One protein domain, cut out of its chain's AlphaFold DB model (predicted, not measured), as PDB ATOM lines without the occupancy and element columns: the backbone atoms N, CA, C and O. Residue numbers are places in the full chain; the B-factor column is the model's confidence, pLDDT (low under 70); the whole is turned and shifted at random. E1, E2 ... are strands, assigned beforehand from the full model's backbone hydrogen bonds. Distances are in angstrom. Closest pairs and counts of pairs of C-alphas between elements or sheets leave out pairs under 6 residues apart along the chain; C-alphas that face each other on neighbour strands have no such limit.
ATOM      1  N   SER A 281      60.650  19.443  44.534       49.69
ATOM      2  CA  SER A 281      61.435  20.670  44.764       49.69
ATOM      3  C   SER A 281      60.575  21.942  44.875       49.69
ATOM      4  O   SER A 281      61.107  23.054  44.788       49.69
ATOM      5  N   ALA A 282      59.252  21.795  45.023       56.06
ATOM      6  CA  ALA A 282      58.301  22.897  44.979       56.06
ATOM      7  C   ALA A 282      58.515  23.892  46.129       56.06
ATOM      8  O   ALA A 282      58.729  23.521  47.286       56.06
ATOM      9  N   LYS A 283      58.449  25.184  45.798       68.25
ATOM     10  CA  LYS A 283      58.513  26.297  46.757       68.25
ATOM     11  C   LYS A 283      57.142  26.617  47.368       68.25
ATOM     12  O   LYS A 283      57.058  27.335  48.363       68.25
ATOM     13  N   MET A 284      56.087  26.049  46.796       82.94
ATOM     14  CA  MET A 284      54.751  26.014  47.371       82.94
ATOM     15  C   MET A 284      54.201  24.595  47.278       82.94
ATOM     16  O   MET A 284      54.123  24.035  46.184       82.94
ATOM     17  N   PHE A 285      53.849  24.021  48.429       87.00
ATOM     18  CA  PHE A 285      53.283  22.676  48.525       87.00
ATOM     19  C   PHE A 285      51.918  22.753  49.191       87.00
ATOM     20  O   PHE A 285      51.816  23.148  50.355       87.00
ATOM     21  N   VAL A 286      50.881  22.350  48.465       90.12
ATOM     22  CA  VAL A 286      49.503  22.442  48.942       90.12
ATOM     23  C   VAL A 286      48.829  21.084  48.882       90.12
ATOM     24  O   VAL A 286      48.892  20.390  47.871       90.12
ATOM     25  N   GLY A 287      48.196  20.711  49.986       91.06
ATOM     26  CA  GLY A 287      47.471  19.465  50.148       91.06
ATOM     27  C   GLY A 287      46.132  19.431  49.394       91.06
ATOM     28  O   GLY A 287      45.915  20.156  48.414       91.06
ATOM     29  N   PRO A 288      45.224  18.535  49.803       91.56
ATOM     30  CA  PRO A 288      44.007  18.220  49.061       91.56
ATOM     31  C   PRO A 288      42.967  19.345  49.045       91.56
ATOM     32  O   PRO A 288      42.018  19.289  48.269       91.56
ATOM     33  N   GLY A 289      43.105  20.359  49.898       89.62
ATOM     34  CA  GLY A 289      42.229  21.525  49.901       89.62
ATOM     35  C   GLY A 289      42.440  22.436  48.697       89.62
ATOM     36  O   GLY A 289      41.530  23.170  48.339       89.62
ATOM     37  N   GLY A 290      43.592  22.329  48.031       92.81
ATOM     38  CA  GLY A 290      43.865  23.084  46.816       92.81
ATOM     39  C   GLY A 290      44.228  24.545  47.063       92.81
ATOM     40  O   GLY A 290      44.520  24.963  48.188       92.81
ATOM     41  N   VAL A 291      44.273  25.294  45.968       93.12
ATOM     42  CA  VAL A 291      44.658  26.703  45.939       93.12
ATOM     43  C   VAL A 291      43.495  27.537  45.427       93.12
ATOM     44  O   VAL A 291      43.044  27.311  44.311       93.12
ATOM     45  N   ASP A 292      43.092  28.536  46.203       91.31
ATOM     46  CA  ASP A 292      42.107  29.541  45.807       91.31
ATOM     47  C   ASP A 292      42.829  30.877  45.566       91.31
ATOM     48  O   ASP A 292      43.626  31.326  46.396       91.31
ATOM     49  N   MET A 293      42.587  31.522  44.423       91.44
ATOM     50  CA  MET A 293      43.180  32.821  44.086       91.44
ATOM     51  C   MET A 293      42.146  33.811  43.553       91.44
ATOM     52  O   MET A 293      41.378  33.504  42.640       91.44
ATOM     53  N   ALA A 294      42.188  35.045  44.055       89.44
ATOM     54  CA  ALA A 294      41.337  36.138  43.590       89.44
ATOM     55  C   ALA A 294      42.122  37.453  43.513       89.44
ATOM     56  O   ALA A 294      42.589  37.966  44.527       89.44
ATOM     57  N   SER A 295      42.265  38.038  42.319       89.38
ATOM     58  CA  SER A 295      43.085  39.243  42.099       89.38
ATOM     59  C   SER A 295      44.498  39.116  42.691       89.38
ATOM     60  O   SER A 295      45.023  40.026  43.334       89.38
ATOM     61  N   ALA A 296      45.101  37.940  42.531       90.81
ATOM     62  CA  ALA A 296      46.365  37.587  43.158       90.81
ATOM     63  C   ALA A 296      47.413  37.143  42.138       90.81
ATOM     64  O   ALA A 296      47.089  36.663  41.053       90.81
ATOM     65  N   SER A 297      48.688  37.269  42.496       91.19
ATOM     66  CA  SER A 297      49.790  36.800  41.657       91.19
ATOM     67  C   SER A 297      50.799  35.994  42.464       91.19
ATOM     68  O   SER A 297      51.206  36.408  43.547       91.19
ATOM     69  N   ILE A 298      51.218  34.845  41.941       91.69
ATOM     70  CA  ILE A 298      52.323  34.047  42.480       91.69
ATOM     71  C   ILE A 298      53.480  34.122  41.489       91.69
ATOM     72  O   ILE A 298      53.320  33.776  40.320       91.69
ATOM     73  N   VAL A 299      54.652  34.559  41.949       86.56
ATOM     74  CA  VAL A 299      55.867  34.684  41.135       86.56
ATOM     75  C   VAL A 299      57.049  33.943  41.765       86.56
ATOM     76  O   VAL A 299      57.231  33.963  42.980       86.56
ATOM     77  N   GLY A 300      57.886  33.325  40.925       76.44
ATOM     78  CA  GLY A 300      59.024  32.498  41.347       76.44
ATOM     79  C   GLY A 300      58.617  31.152  41.957       76.44
ATOM     80  O   GLY A 300      57.512  31.020  42.461       76.44
ATOM     81  N   GLY A 301      59.531  30.174  41.913       70.44
ATOM     82  CA  GLY A 301      59.407  28.873  42.582       70.44
ATOM     83  C   GLY A 301      58.344  27.922  42.014       70.44
ATOM     84  O   GLY A 301      57.234  28.328  41.701       70.44
ATOM     85  N   ASP A 302      58.665  26.631  41.913       80.06
ATOM     86  CA  ASP A 302      57.706  25.625  41.431       80.06
ATOM     87  C   ASP A 302      56.548  25.421  42.422       80.06
ATOM     88  O   ASP A 302      56.734  25.514  43.641       80.06
ATOM     89  N   VAL A 303      55.363  25.099  41.898       85.69
ATOM     90  CA  VAL A 303      54.127  24.922  42.671       85.69
ATOM     91  C   VAL A 303      53.619  23.490  42.521       85.69
ATOM     92  O   VAL A 303      53.415  22.996  41.409       85.69
ATOM     93  N   TYR A 304      53.374  22.831  43.651       88.56
ATOM     94  CA  TYR A 304      52.707  21.535  43.717       88.56
ATOM     95  C   TYR A 304      51.385  21.661  44.474       88.56
ATOM     96  O   TYR A 304      51.342  22.201  45.582       88.56
ATOM     97  N   VAL A 305      50.319  21.125  43.883       91.56
ATOM     98  CA  VAL A 305      48.974  21.116  44.454       91.56
ATOM     99  C   VAL A 305      48.400  19.707  44.364       91.56
ATOM    100  O   VAL A 305      48.235  19.134  43.288       91.56
ATOM    101  N   GLN A 306      48.077  19.117  45.507       90.38
ATOM    102  CA  GLN A 306      47.405  17.826  45.543       90.38
ATOM    103  C   GLN A 306      45.926  17.967  45.149       90.38
ATOM    104  O   GLN A 306      45.423  17.112  44.422       90.38
ATOM    105  N   GLY A 307      45.248  19.027  45.603       91.44
ATOM    106  CA  GLY A 307      43.860  19.353  45.255       91.44
ATOM    107  C   GLY A 307      43.682  19.967  43.857       91.44
ATOM    108  O   GLY A 307      44.346  19.556  42.906       91.44
ATOM    109  N   GLY A 308      42.773  20.941  43.742       92.62
ATOM    110  CA  GLY A 308      42.566  21.769  42.543       92.62
ATOM    111  C   GLY A 308      43.140  23.183  42.694       92.62
ATOM    112  O   GLY A 308      43.625  23.543  43.767       92.62
ATOM    113  N   ILE A 309      43.091  23.975  41.624       94.25
ATOM    114  CA  ILE A 309      43.448  25.400  41.627       94.25
ATOM    115  C   ILE A 309      42.266  26.189  41.068       94.25
ATOM    116  O   ILE A 309      41.966  26.062  39.883       94.25
ATOM    117  N   ASP A 310      41.641  27.028  41.888       91.62
ATOM    118  CA  ASP A 310      40.627  27.987  41.454       91.62
ATOM    119  C   ASP A 310      41.238  29.392  41.343       91.62
ATOM    120  O   ASP A 310      41.983  29.845  42.215       91.62
ATOM    121  N   MET A 311      40.961  30.081  40.236       90.31
ATOM    122  CA  MET A 311      41.506  31.406  39.952       90.31
ATOM    123  C   MET A 311      40.431  32.324  39.379       90.31
ATOM    124  O   MET A 311      39.818  32.050  38.344       90.31
ATOM    125  N   THR A 312      40.273  33.480  40.016       87.31
ATOM    126  CA  THR A 312      39.304  34.511  39.637       87.31
ATOM    127  C   THR A 312      39.944  35.901  39.599       87.31
ATOM    128  O   THR A 312      41.063  36.112  40.079       87.31
ATOM    129  N   LEU A 313      39.225  36.872  39.022       86.06
ATOM    130  CA  LEU A 313      39.573  38.300  39.038       86.06
ATOM    131  C   LEU A 313      40.998  38.606  38.530       86.06
ATOM    132  O   LEU A 313      41.742  39.348  39.170       86.06
ATOM    133  N   SER A 314      41.373  38.045  37.376       86.19
ATOM    134  CA  SER A 314      42.679  38.269  36.730       86.19
ATOM    135  C   SER A 314      43.881  37.784  37.550       86.19
ATOM    136  O   SER A 314      44.938  38.419  37.561       86.19
ATOM    137  N   SER A 315      43.734  36.656  38.248       90.81
ATOM    138  CA  SER A 315      44.835  36.057  39.003       90.81
ATOM    139  C   SER A 315      45.885  35.419  38.086       90.81
ATOM    140  O   SER A 315      45.586  34.980  36.975       90.81
ATOM    141  N   SER A 316      47.132  35.323  38.546       91.69
ATOM    142  CA  SER A 316      48.221  34.727  37.761       91.69
ATOM    143  C   SER A 316      49.167  33.856  38.583       91.69
ATOM    144  O   SER A 316      49.490  34.175  39.723       91.69
ATOM    145  N   ILE A 317      49.659  32.775  37.979       91.69
ATOM    146  CA  ILE A 317      50.807  32.011  38.483       91.69
ATOM    147  C   ILE A 317      51.900  32.071  37.422       91.69
ATOM    148  O   ILE A 317      51.695  31.649  36.286       91.69
ATOM    149  N   GLY A 318      53.057  32.607  37.789       85.62
ATOM    150  CA  GLY A 318      54.159  32.872  36.876       85.62
ATOM    151  C   GLY A 318      53.886  34.049  35.941       85.62
ATOM    152  O   GLY A 318      52.772  34.564  35.822       85.62
ATOM    153  N   THR A 319      54.931  34.468  35.237       78.69
ATOM    154  CA  THR A 319      54.848  35.488  34.186       78.69
ATOM    155  C   THR A 319      55.477  34.969  32.898       78.69
ATOM    156  O   THR A 319      56.159  33.947  32.898       78.69
ATOM    157  N   SER A 320      55.288  35.680  31.787       72.38
ATOM    158  CA  SER A 320      55.945  35.341  30.516       72.38
ATOM    159  C   SER A 320      57.477  35.372  30.598       72.38
ATOM    160  O   SER A 320      58.143  34.651  29.862       72.38
ATOM    161  N   VAL A 321      58.035  36.191  31.494       71.50
ATOM    162  CA  VAL A 321      59.486  36.329  31.701       71.50
ATOM    163  C   VAL A 321      59.997  35.349  32.760       71.50
ATOM    164  O   VAL A 321      61.126  34.881  32.665       71.50
ATOM    165  N   ASN A 322      59.162  35.009  33.744       70.38
ATOM    166  CA  ASN A 322      59.478  34.070  34.817       70.38
ATOM    167  C   ASN A 322      58.395  32.981  34.884       70.38
ATOM    168  O   ASN A 322      57.516  33.050  35.755       70.38
ATOM    169  N   PRO A 323      58.413  32.007  33.955       74.06
ATOM    170  CA  PRO A 323      57.441  30.928  33.957       74.06
ATOM    171  C   PRO A 323      57.649  30.004  35.160       74.06
ATOM    172  O   PRO A 323      58.780  29.763  35.584       74.06
ATOM    173  N   ILE A 324      56.556  29.459  35.688       78.00
ATOM    174  CA  ILE A 324      56.556  28.572  36.856       78.00
ATOM    175  C   ILE A 324      56.027  27.199  36.463       78.00
ATOM    176  O   ILE A 324      55.013  27.092  35.773       78.00
ATOM    177  N   ARG A 325      56.689  26.135  36.930       78.62
ATOM    178  CA  ARG A 325      56.144  24.784  36.803       78.62
ATOM    179  C   ARG A 325      55.033  24.576  37.822       78.62
ATOM    180  O   ARG A 325      55.252  24.754  39.020       78.62
ATOM    181  N   VAL A 326      53.875  24.129  37.348       84.69
ATOM    182  CA  VAL A 326      52.720  23.801  38.189       84.69
ATOM    183  C   VAL A 326      52.358  22.333  38.015       84.69
ATOM    184  O   VAL A 326      52.199  21.856  36.893       84.69
ATOM    185  N   THR A 327      52.237  21.609  39.126       85.81
ATOM    186  CA  THR A 327      51.805  20.203  39.143       85.81
ATOM    187  C   THR A 327      50.533  20.060  39.971       85.81
ATOM    188  O   THR A 327      50.518  20.501  41.119       85.81
ATOM    189  N   VAL A 328      49.486  19.450  39.408       89.31
ATOM    190  CA  VAL A 328      48.162  19.326  40.036       89.31
ATOM    191  C   VAL A 328      47.647  17.889  39.992       89.31
ATOM    192  O   VAL A 328      47.433  17.319  38.922       89.31
ATOM    193  N   SER A 329      47.427  17.297  41.164       87.81
ATOM    194  CA  SER A 329      47.120  15.861  41.284       87.81
ATOM    195  C   SER A 329      45.626  15.545  41.213       87.81
ATOM    196  O   SER A 329      45.272  14.402  40.915       87.81
ATOM    197  N   ASN A 330      44.768  16.546  41.442       91.88
ATOM    198  CA  ASN A 330      43.307  16.465  41.379       91.88
ATOM    199  C   ASN A 330      42.650  15.580  42.463       91.88
ATOM    200  O   ASN A 330      41.698  14.845  42.197       91.88
ATOM    201  N   PHE A 331      43.159  15.630  43.697       91.88
ATOM    202  CA  PHE A 331      42.624  14.930  44.874       91.88
ATOM    203  C   PHE A 331      42.000  15.915  45.874       91.88
ATOM    204  O   PHE A 331      42.541  16.117  46.959       91.88
ATOM    205  N   SER A 332      40.875  16.534  45.516       91.44
ATOM    206  CA  SER A 332      40.125  17.465  46.384       91.44
ATOM    207  C   SER A 332      38.665  17.060  46.629       91.44
ATOM    208  O   SER A 332      37.923  17.793  47.282       91.44
ATOM    209  N   CYS A 333      38.241  15.894  46.138       90.44
ATOM    210  CA  CYS A 333      36.854  15.438  46.208       90.44
ATOM    211  C   CYS A 333      36.621  14.439  47.349       90.44
ATOM    212  O   CYS A 333      37.530  14.110  48.111       90.44
ATOM    213  N   GLY A 334      35.380  13.969  47.476       90.06
ATOM    214  CA  GLY A 334      34.949  13.095  48.565       90.06
ATOM    215  C   GLY A 334      34.365  13.880  49.739       90.06
ATOM    216  O   GLY A 334      34.402  15.109  49.777       90.06
ATOM    217  N   ALA A 335      33.786  13.160  50.694       84.94
ATOM    218  CA  ALA A 335      33.156  13.729  51.878       84.94
ATOM    219  C   ALA A 335      33.358  12.805  53.080       84.94
ATOM    220  O   ALA A 335      33.448  11.584  52.940       84.94
ATOM    221  N   GLY A 336      33.411  13.381  54.280       84.38
ATOM    222  CA  GLY A 336      33.614  12.603  55.496       84.38
ATOM    223  C   GLY A 336      34.894  11.764  55.421       84.38
ATOM    224  O   GLY A 336      35.982  12.307  55.251       84.38
ATOM    225  N   ALA A 337      34.768  10.442  55.551       85.88
ATOM    226  CA  ALA A 337      35.895   9.508  55.523       85.88
ATOM    227  C   ALA A 337      36.512   9.291  54.126       85.88
ATOM    228  O   ALA A 337      37.649   8.840  54.042       85.88
ATOM    229  N   SER A 338      35.792   9.598  53.038       85.56
ATOM    230  CA  SER A 338      36.289   9.390  51.667       85.56
ATOM    231  C   SER A 338      37.151  10.541  51.143       85.56
ATOM    232  O   SER A 338      37.687  10.450  50.041       85.56
ATOM    233  N   TYR A 339      37.296  11.619  51.917       86.62
ATOM    234  CA  TYR A 339      38.158  12.742  51.570       86.62
ATOM    235  C   TYR A 339      39.630  12.469  51.962       86.62
ATOM    236  O   TYR A 339      39.888  12.010  53.070       86.62
ATOM    237  N   PRO A 340      40.629  12.801  51.130       91.69
ATOM    238  CA  PRO A 340      40.509  13.263  49.754       91.69
ATOM    239  C   PRO A 340      40.479  12.115  48.736       91.69
ATOM    240  O   PRO A 340      41.351  11.242  48.727       91.69
ATOM    241  N   SER A 341      39.532  12.177  47.805       91.88
ATOM    242  CA  SER A 341      39.445  11.312  46.631       91.88
ATOM    243  C   SER A 341      39.763  12.085  45.351       91.88
ATOM    244  O   SER A 341      39.667  13.315  45.300       91.88
ATOM    245  N   ARG A 342      40.114  11.352  44.290       90.88
ATOM    246  CA  ARG A 342      40.303  11.922  42.952       90.88
ATOM    247  C   ARG A 342      38.989  12.534  42.457       90.88
ATOM    248  O   ARG A 342      37.935  11.913  42.611       90.88
ATOM    249  N   CYS A 343      39.042  13.737  41.903       91.56
ATOM    250  CA  CYS A 343      37.872  14.396  41.334       91.56
ATOM    251  C   CYS A 343      37.556  13.883  39.926       91.56
ATOM    252  O   CYS A 343      38.446  13.479  39.183       91.56
ATOM    253  N   ALA A 344      36.273  13.919  39.559       90.25
ATOM    254  CA  ALA A 344      35.825  13.658  38.188       90.25
ATOM    255  C   ALA A 344      35.861  14.922  37.310       90.25
ATOM    256  O   ALA A 344      35.887  14.835  36.084       90.25
ATOM    257  N   THR A 345      35.832  16.100  37.935       90.81
ATOM    258  CA  THR A 345      35.930  17.399  37.270       90.81
ATOM    259  C   THR A 345      37.386  17.797  37.059       90.81
ATOM    260  O   THR A 345      38.289  17.302  37.738       90.81
ATOM    261  N   GLN A 346      37.604  18.722  36.123       91.75
ATOM    262  CA  GLN A 346      38.933  19.266  35.860       91.75
ATOM    263  C   GLN A 346      39.443  20.041  37.087       91.75
ATOM    264  O   GLN A 346      38.656  20.780  37.688       91.75
ATOM    265  N   PRO A 347      40.730  19.904  37.454       92.75
ATOM    266  CA  PRO A 347      41.286  20.535  38.648       92.75
ATOM    267  C   PRO A 347      41.468  22.048  38.527       92.75
ATOM    268  O   PRO A 347      41.608  22.705  39.555       92.75
ATOM    269  N   ILE A 348      41.533  22.588  37.304       93.12
ATOM    270  CA  ILE A 348      41.765  24.014  37.057       93.12
ATOM    271  C   ILE A 348      40.634  24.566  36.169       93.12
ATOM    272  O   ILE A 348      40.725  24.518  34.933       93.12
ATOM    273  N   PRO A 349      39.537  25.071  36.766       87.75
ATOM    274  CA  PRO A 349      38.375  25.565  36.037       87.75
ATOM    275  C   PRO A 349      38.581  27.013  35.554       87.75
ATOM    276  O   PRO A 349      37.908  27.941  35.997       87.75
ATOM    277  N   LEU A 350      39.512  27.231  34.618       78.62
ATOM    278  CA  LEU A 350      39.699  28.553  34.004       78.62
ATOM    279  C   LEU A 350      38.716  28.798  32.857       78.62
ATOM    280  O   LEU A 350      38.398  27.912  32.061       78.62
ATOM    281  N   SER A 351      38.294  30.056  32.729       70.12
ATOM    282  CA  SER A 351      37.504  30.547  31.602       70.12
ATOM    283  C   SER A 351      38.081  31.858  31.068       70.12
ATOM    284  O   SER A 351      38.721  32.615  31.801       70.12
ATOM    285  N   TRP A 352      37.817  32.164  29.794       58.81
ATOM    286  CA  TRP A 352      38.228  33.431  29.174       58.81
ATOM    287  C   TRP A 352      37.625  34.659  29.873       58.81
ATOM    288  O   TRP A 352      38.219  35.733  29.832       58.81
ATOM    289  N   ALA A 353      36.487  34.495  30.559       58.25
ATOM    290  CA  ALA A 353      35.853  35.555  31.337       58.25
ATOM    291  C   ALA A 353      36.690  35.985  32.558       58.25
ATOM    292  O   ALA A 353      36.572  37.121  33.006       58.25
ATOM    293  N   ASN A 354      37.563  35.107  33.068       64.88
ATOM    294  CA  ASN A 354      38.277  35.327  34.326       64.88
ATOM    295  C   ASN A 354      39.675  35.948  34.162       64.88
ATOM    296  O   ASN A 354      40.334  36.163  35.182       64.88
ATOM    297  N   MET A 355      40.136  36.219  32.926       74.88
ATOM    298  CA  MET A 355      41.467  36.772  32.570       74.88
ATOM    299  C   MET A 355      42.659  36.169  33.345       74.88
ATOM    300  O   MET A 355      43.734  36.761  33.419       74.88
ATOM    301  N   SER A 356      42.470  34.995  33.944       88.12
ATOM    302  CA  SER A 356      43.433  34.367  34.835       88.12
ATOM    303  C   SER A 356      44.320  33.432  34.029       88.12
ATOM    304  O   SER A 356      43.875  32.854  33.035       88.12
ATOM    305  N   SER A 357      45.587  33.313  34.418       87.94
ATOM    306  CA  SER A 357      46.548  32.526  33.644       87.94
ATOM    307  C   SER A 357      47.595  31.831  34.497       87.94
ATOM    308  O   SER A 357      48.049  32.357  35.513       87.94
ATOM    309  N   ILE A 358      48.024  30.661  34.032       90.19
ATOM    310  CA  ILE A 358      49.224  29.996  34.528       90.19
ATOM    311  C   ILE A 358      50.272  30.035  33.418       90.19
ATOM    312  O   ILE A 358      50.116  29.427  32.359       90.19
ATOM    313  N   ASN A 359      51.342  30.781  33.664       82.62
ATOM    314  CA  ASN A 359      52.437  30.988  32.734       82.62
ATOM    315  C   ASN A 359      53.588  30.054  33.108       82.62
ATOM    316  O   ASN A 359      54.323  30.302  34.062       82.62
ATOM    317  N   GLY A 360      53.735  28.975  32.344       79.69
ATOM    318  CA  GLY A 360      54.765  27.957  32.526       79.69
ATOM    319  C   GLY A 360      54.228  26.546  32.285       79.69
ATOM    320  O   GLY A 360      53.056  26.393  31.939       79.69
ATOM    321  N   PRO A 361      55.077  25.511  32.402       78.81
ATOM    322  CA  PRO A 361      54.661  24.134  32.176       78.81
ATOM    323  C   PRO A 361      53.677  23.678  33.259       78.81
ATOM    324  O   PRO A 361      54.004  23.688  34.447       78.81
ATOM    325  N   VAL A 362      52.490  23.239  32.839       84.50
ATOM    326  CA  VAL A 362      51.429  22.749  33.724       84.50
ATOM    327  C   VAL A 362      51.226  21.264  33.486       84.50
ATOM    328  O   VAL A 362      50.877  20.853  32.381       84.50
ATOM    329  N   CYS A 363      51.409  20.462  34.532       83.62
ATOM    330  CA  CYS A 363      50.980  19.076  34.537       83.62
ATOM    331  C   CYS A 363      49.806  18.889  35.498       83.62
ATOM    332  O   CYS A 363      49.981  19.006  36.706       83.62
ATOM    333  N   ALA A 364      48.617  18.607  34.970       84.69
ATOM    334  CA  ALA A 364      47.402  18.479  35.762       84.69
ATOM    335  C   ALA A 364      46.609  17.239  35.339       84.69
ATOM    336  O   ALA A 364      46.236  17.101  34.173       84.69
ATOM    337  N   ASN A 365      46.342  16.343  36.291       83.75
ATOM    338  CA  ASN A 365      45.514  15.164  36.045       83.75
ATOM    339  C   ASN A 365      44.103  15.574  35.612       83.75
ATOM    340  O   ASN A 365      43.514  16.473  36.202       83.75
ATOM    341  N   ASP A 366      43.549  14.886  34.612       86.38
ATOM    342  CA  ASP A 366      42.174  15.087  34.113       86.38
ATOM    343  C   ASP A 366      41.880  16.483  33.535       86.38
ATOM    344  O   ASP A 366      40.735  16.787  33.198       86.38
ATOM    345  N   GLN A 367      42.895  17.335  33.377       89.69
ATOM    346  CA  GLN A 367      42.742  18.633  32.735       89.69
ATOM    347  C   GLN A 367      42.630  18.449  31.218       89.69
ATOM    348  O   GLN A 367      43.535  17.912  30.579       89.69
ATOM    349  N   THR A 368      41.531  18.924  30.631       85.56
ATOM    350  CA  THR A 368      41.312  18.866  29.173       85.56
ATOM    351  C   THR A 368      41.183  20.249  28.546       85.56
ATOM    352  O   THR A 368      41.511  20.422  27.374       85.56
ATOM    353  N   SER A 369      40.755  21.252  29.316       84.62
ATOM    354  CA  SER A 369      40.708  22.643  28.876       84.62
ATOM    355  C   SER A 369      42.102  23.266  28.892       84.62
ATOM    356  O   SER A 369      42.810  23.187  29.896       84.62
ATOM    357  N   THR A 370      42.464  23.938  27.799       81.50
ATOM    358  CA  THR A 370      43.706  24.718  27.648       81.50
ATOM    359  C   THR A 370      43.502  26.218  27.884       81.50
ATOM    360  O   THR A 370      44.451  27.000  27.812       81.50
ATOM    361  N   VAL A 371      42.266  26.651  28.150       83.06
ATOM    362  CA  VAL A 371      41.926  28.065  28.351       83.06
ATOM    363  C   VAL A 371      42.694  28.618  29.550       83.06
ATOM    364  O   VAL A 371      42.624  28.053  30.634       83.06
ATOM    365  N   GLY A 372      43.449  29.706  29.362       77.56
ATOM    366  CA  GLY A 372      44.297  30.284  30.417       77.56
ATOM    367  C   GLY A 372      45.513  29.428  30.811       77.56
ATOM    368  O   GLY A 372      46.251  29.807  31.719       77.56
ATOM    369  N   LEU A 373      45.753  28.305  30.120       86.25
ATOM    370  CA  LEU A 373      46.821  27.336  30.395       86.25
ATOM    371  C   LEU A 373      47.697  27.101  29.148       86.25
ATOM    372  O   LEU A 373      47.740  25.988  28.618       86.25
ATOM    373  N   PRO A 374      48.420  28.126  28.656       77.12
ATOM    374  CA  PRO A 374      49.228  28.013  27.439       77.12
ATOM    375  C   PRO A 374      50.338  26.951  27.522       77.12
ATOM    376  O   PRO A 374      50.803  26.485  26.486       77.12
ATOM    377  N   GLY A 375      50.768  26.564  28.727       75.12
ATOM    378  CA  GLY A 375      51.797  25.544  28.951       75.12
ATOM    379  C   GLY A 375      51.275  24.186  29.429       75.12
ATOM    380  O   GLY A 375      52.052  23.430  30.012       75.12
ATOM    381  N   LEU A 376      49.987  23.871  29.234       80.81
ATOM    382  CA  LEU A 376      49.433  22.562  29.595       80.81
ATOM    383  C   LEU A 376      50.124  21.425  28.826       80.81
ATOM    384  O   LEU A 376      50.121  21.393  27.597       80.81
ATOM    385  N   ILE A 377      50.663  20.454  29.561       78.69
ATOM    386  CA  ILE A 377      51.255  19.235  29.010       78.69
ATOM    387  C   ILE A 377      50.157  18.173  28.932       78.69
ATOM    388  O   ILE A 377      49.839  17.507  29.918       78.69
ATOM    389  N   ALA A 378      49.556  18.026  27.752       72.19
ATOM    390  CA  ALA A 378      48.500  17.046  27.523       72.19
ATOM    391  C   ALA A 378      48.983  15.613  27.816       72.19
ATOM    392  O   ALA A 378      50.069  15.215  27.396       72.19
ATOM    393  N   GLY A 379      48.166  14.830  28.529       64.12
ATOM    394  CA  GLY A 379      48.454  13.422  28.833       64.12
ATOM    395  C   GLY A 379      49.566  13.188  29.861       64.12
ATOM    396  O   GLY A 379      49.995  12.049  30.036       64.12
ATOM    397  N   CYS A 380      50.043  14.231  30.545       72.44
ATOM    398  CA  CYS A 380      50.971  14.051  31.654       72.44
ATOM    399  C   CYS A 380      50.280  13.359  32.848       72.44
ATOM    400  O   CYS A 380      49.061  13.435  33.011       72.44
ATOM    401  N   SER A 381      51.068  12.717  33.712       77.31
ATOM    402  CA  SER A 381      50.584  12.149  34.972       77.31
ATOM    403  C   SER A 381      51.212  12.894  36.145       77.31
ATOM    404  O   SER A 381      52.431  12.877  36.316       77.31
ATOM    405  N   ALA A 382      50.380  13.563  36.939       76.31
ATOM    406  CA  ALA A 382      50.791  14.214  38.175       76.31
ATOM    407  C   ALA A 382      50.602  13.232  39.347       76.31
ATOM    408  O   ALA A 382      49.460  12.893  39.674       76.31
ATOM    409  N   PRO A 383      51.677  12.738  39.987       74.62
ATOM    410  CA  PRO A 383      51.535  11.810  41.099       74.62
ATOM    411  C   PRO A 383      50.936  12.510  42.324       74.62
ATOM    412  O   PRO A 383      51.253  13.665  42.620       74.62
ATOM    413  N   LYS A 384      50.116  11.776  43.082       76.75
ATOM    414  CA  LYS A 384      49.782  12.162  44.455       76.75
ATOM    415  C   LYS A 384      51.044  12.003  45.307       76.75
ATOM    416  O   LYS A 384      51.617  10.919  45.357       76.75
ATOM    417  N   VAL A 385      51.461  13.083  45.952       72.75
ATOM    418  CA  VAL A 385      52.610  13.160  46.853       72.75
ATOM    419  C   VAL A 385      52.069  13.473  48.236       72.75
ATOM    420  O   VAL A 385      51.185  14.321  48.374       72.75
ATOM    421  N   ASP A 386      52.588  12.794  49.251       69.38
ATOM    422  CA  ASP A 386      52.203  13.073  50.628       69.38
ATOM    423  C   ASP A 386      52.679  14.463  51.056       69.38
ATOM    424  O   ASP A 386      53.743  14.945  50.650       69.38
ATOM    425  N   THR A 387      51.872  15.127  51.882       68.94
ATOM    426  CA  THR A 387      52.224  16.439  52.425       68.94
ATOM    427  C   THR A 387      53.493  16.353  53.268       68.94
ATOM    428  O   THR A 387      53.638  15.385  54.018       68.94
TER     429      THR A 387
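This is residues 281 to 387 of the 586 residues of an uncharacterized protein of Candidatus Saccharibacteria bacterium RIFCSPHIGHO2_12_FULL_44_22 (UniProt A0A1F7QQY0). With little regular structure, the chain winds in stacked turns: E1's start, E3, E5 and E6 line one wall, E1's end and E4 a second, E2 with residues 316 to 317 and 357 to 358 a third. The parallel sheet E4 E1 E3 E5 E6 is curled like part of a barrel. The 107 printed residues, all strand in class, hold six named strands, E1 to E6, in 27 residues. The whole is compact, radius of gyration of the C-alphas 12.8 A, spanning 41 by 31 by 26 A.

E1, residues 284 to 294, 17.2 A, begins at C-alpha (54.751, 26.014, 47.371) and bends by 120 degrees at residue 287. E2 is 297 to 299, E3 303 to 305, E4 309 to 312, E5 326 to 328, E6 362 to 364, ending at C-alpha (47.402, 18.479, 35.762).

Parallel neighbours have N and O within hydrogen-bond range: E1 and E3, N 286 and O 304, 2.9 A; E1 and E4, N 293 and O 310, 2.8 A; E3 and E5, N 305 and O 327, 2.8 A; E5 and E6, N 328 and O 363, 2.8 A. E2 pairs with no named strand.

The farthest C-alphas, Val 321 and Ala 337, are 42.9 A apart. The printed part has no cut; links E4 to E5 and E5 to E6 are long. pLDDT is under 70 at residues 281 to 283, 352 to 354, 379 and 386 to 387.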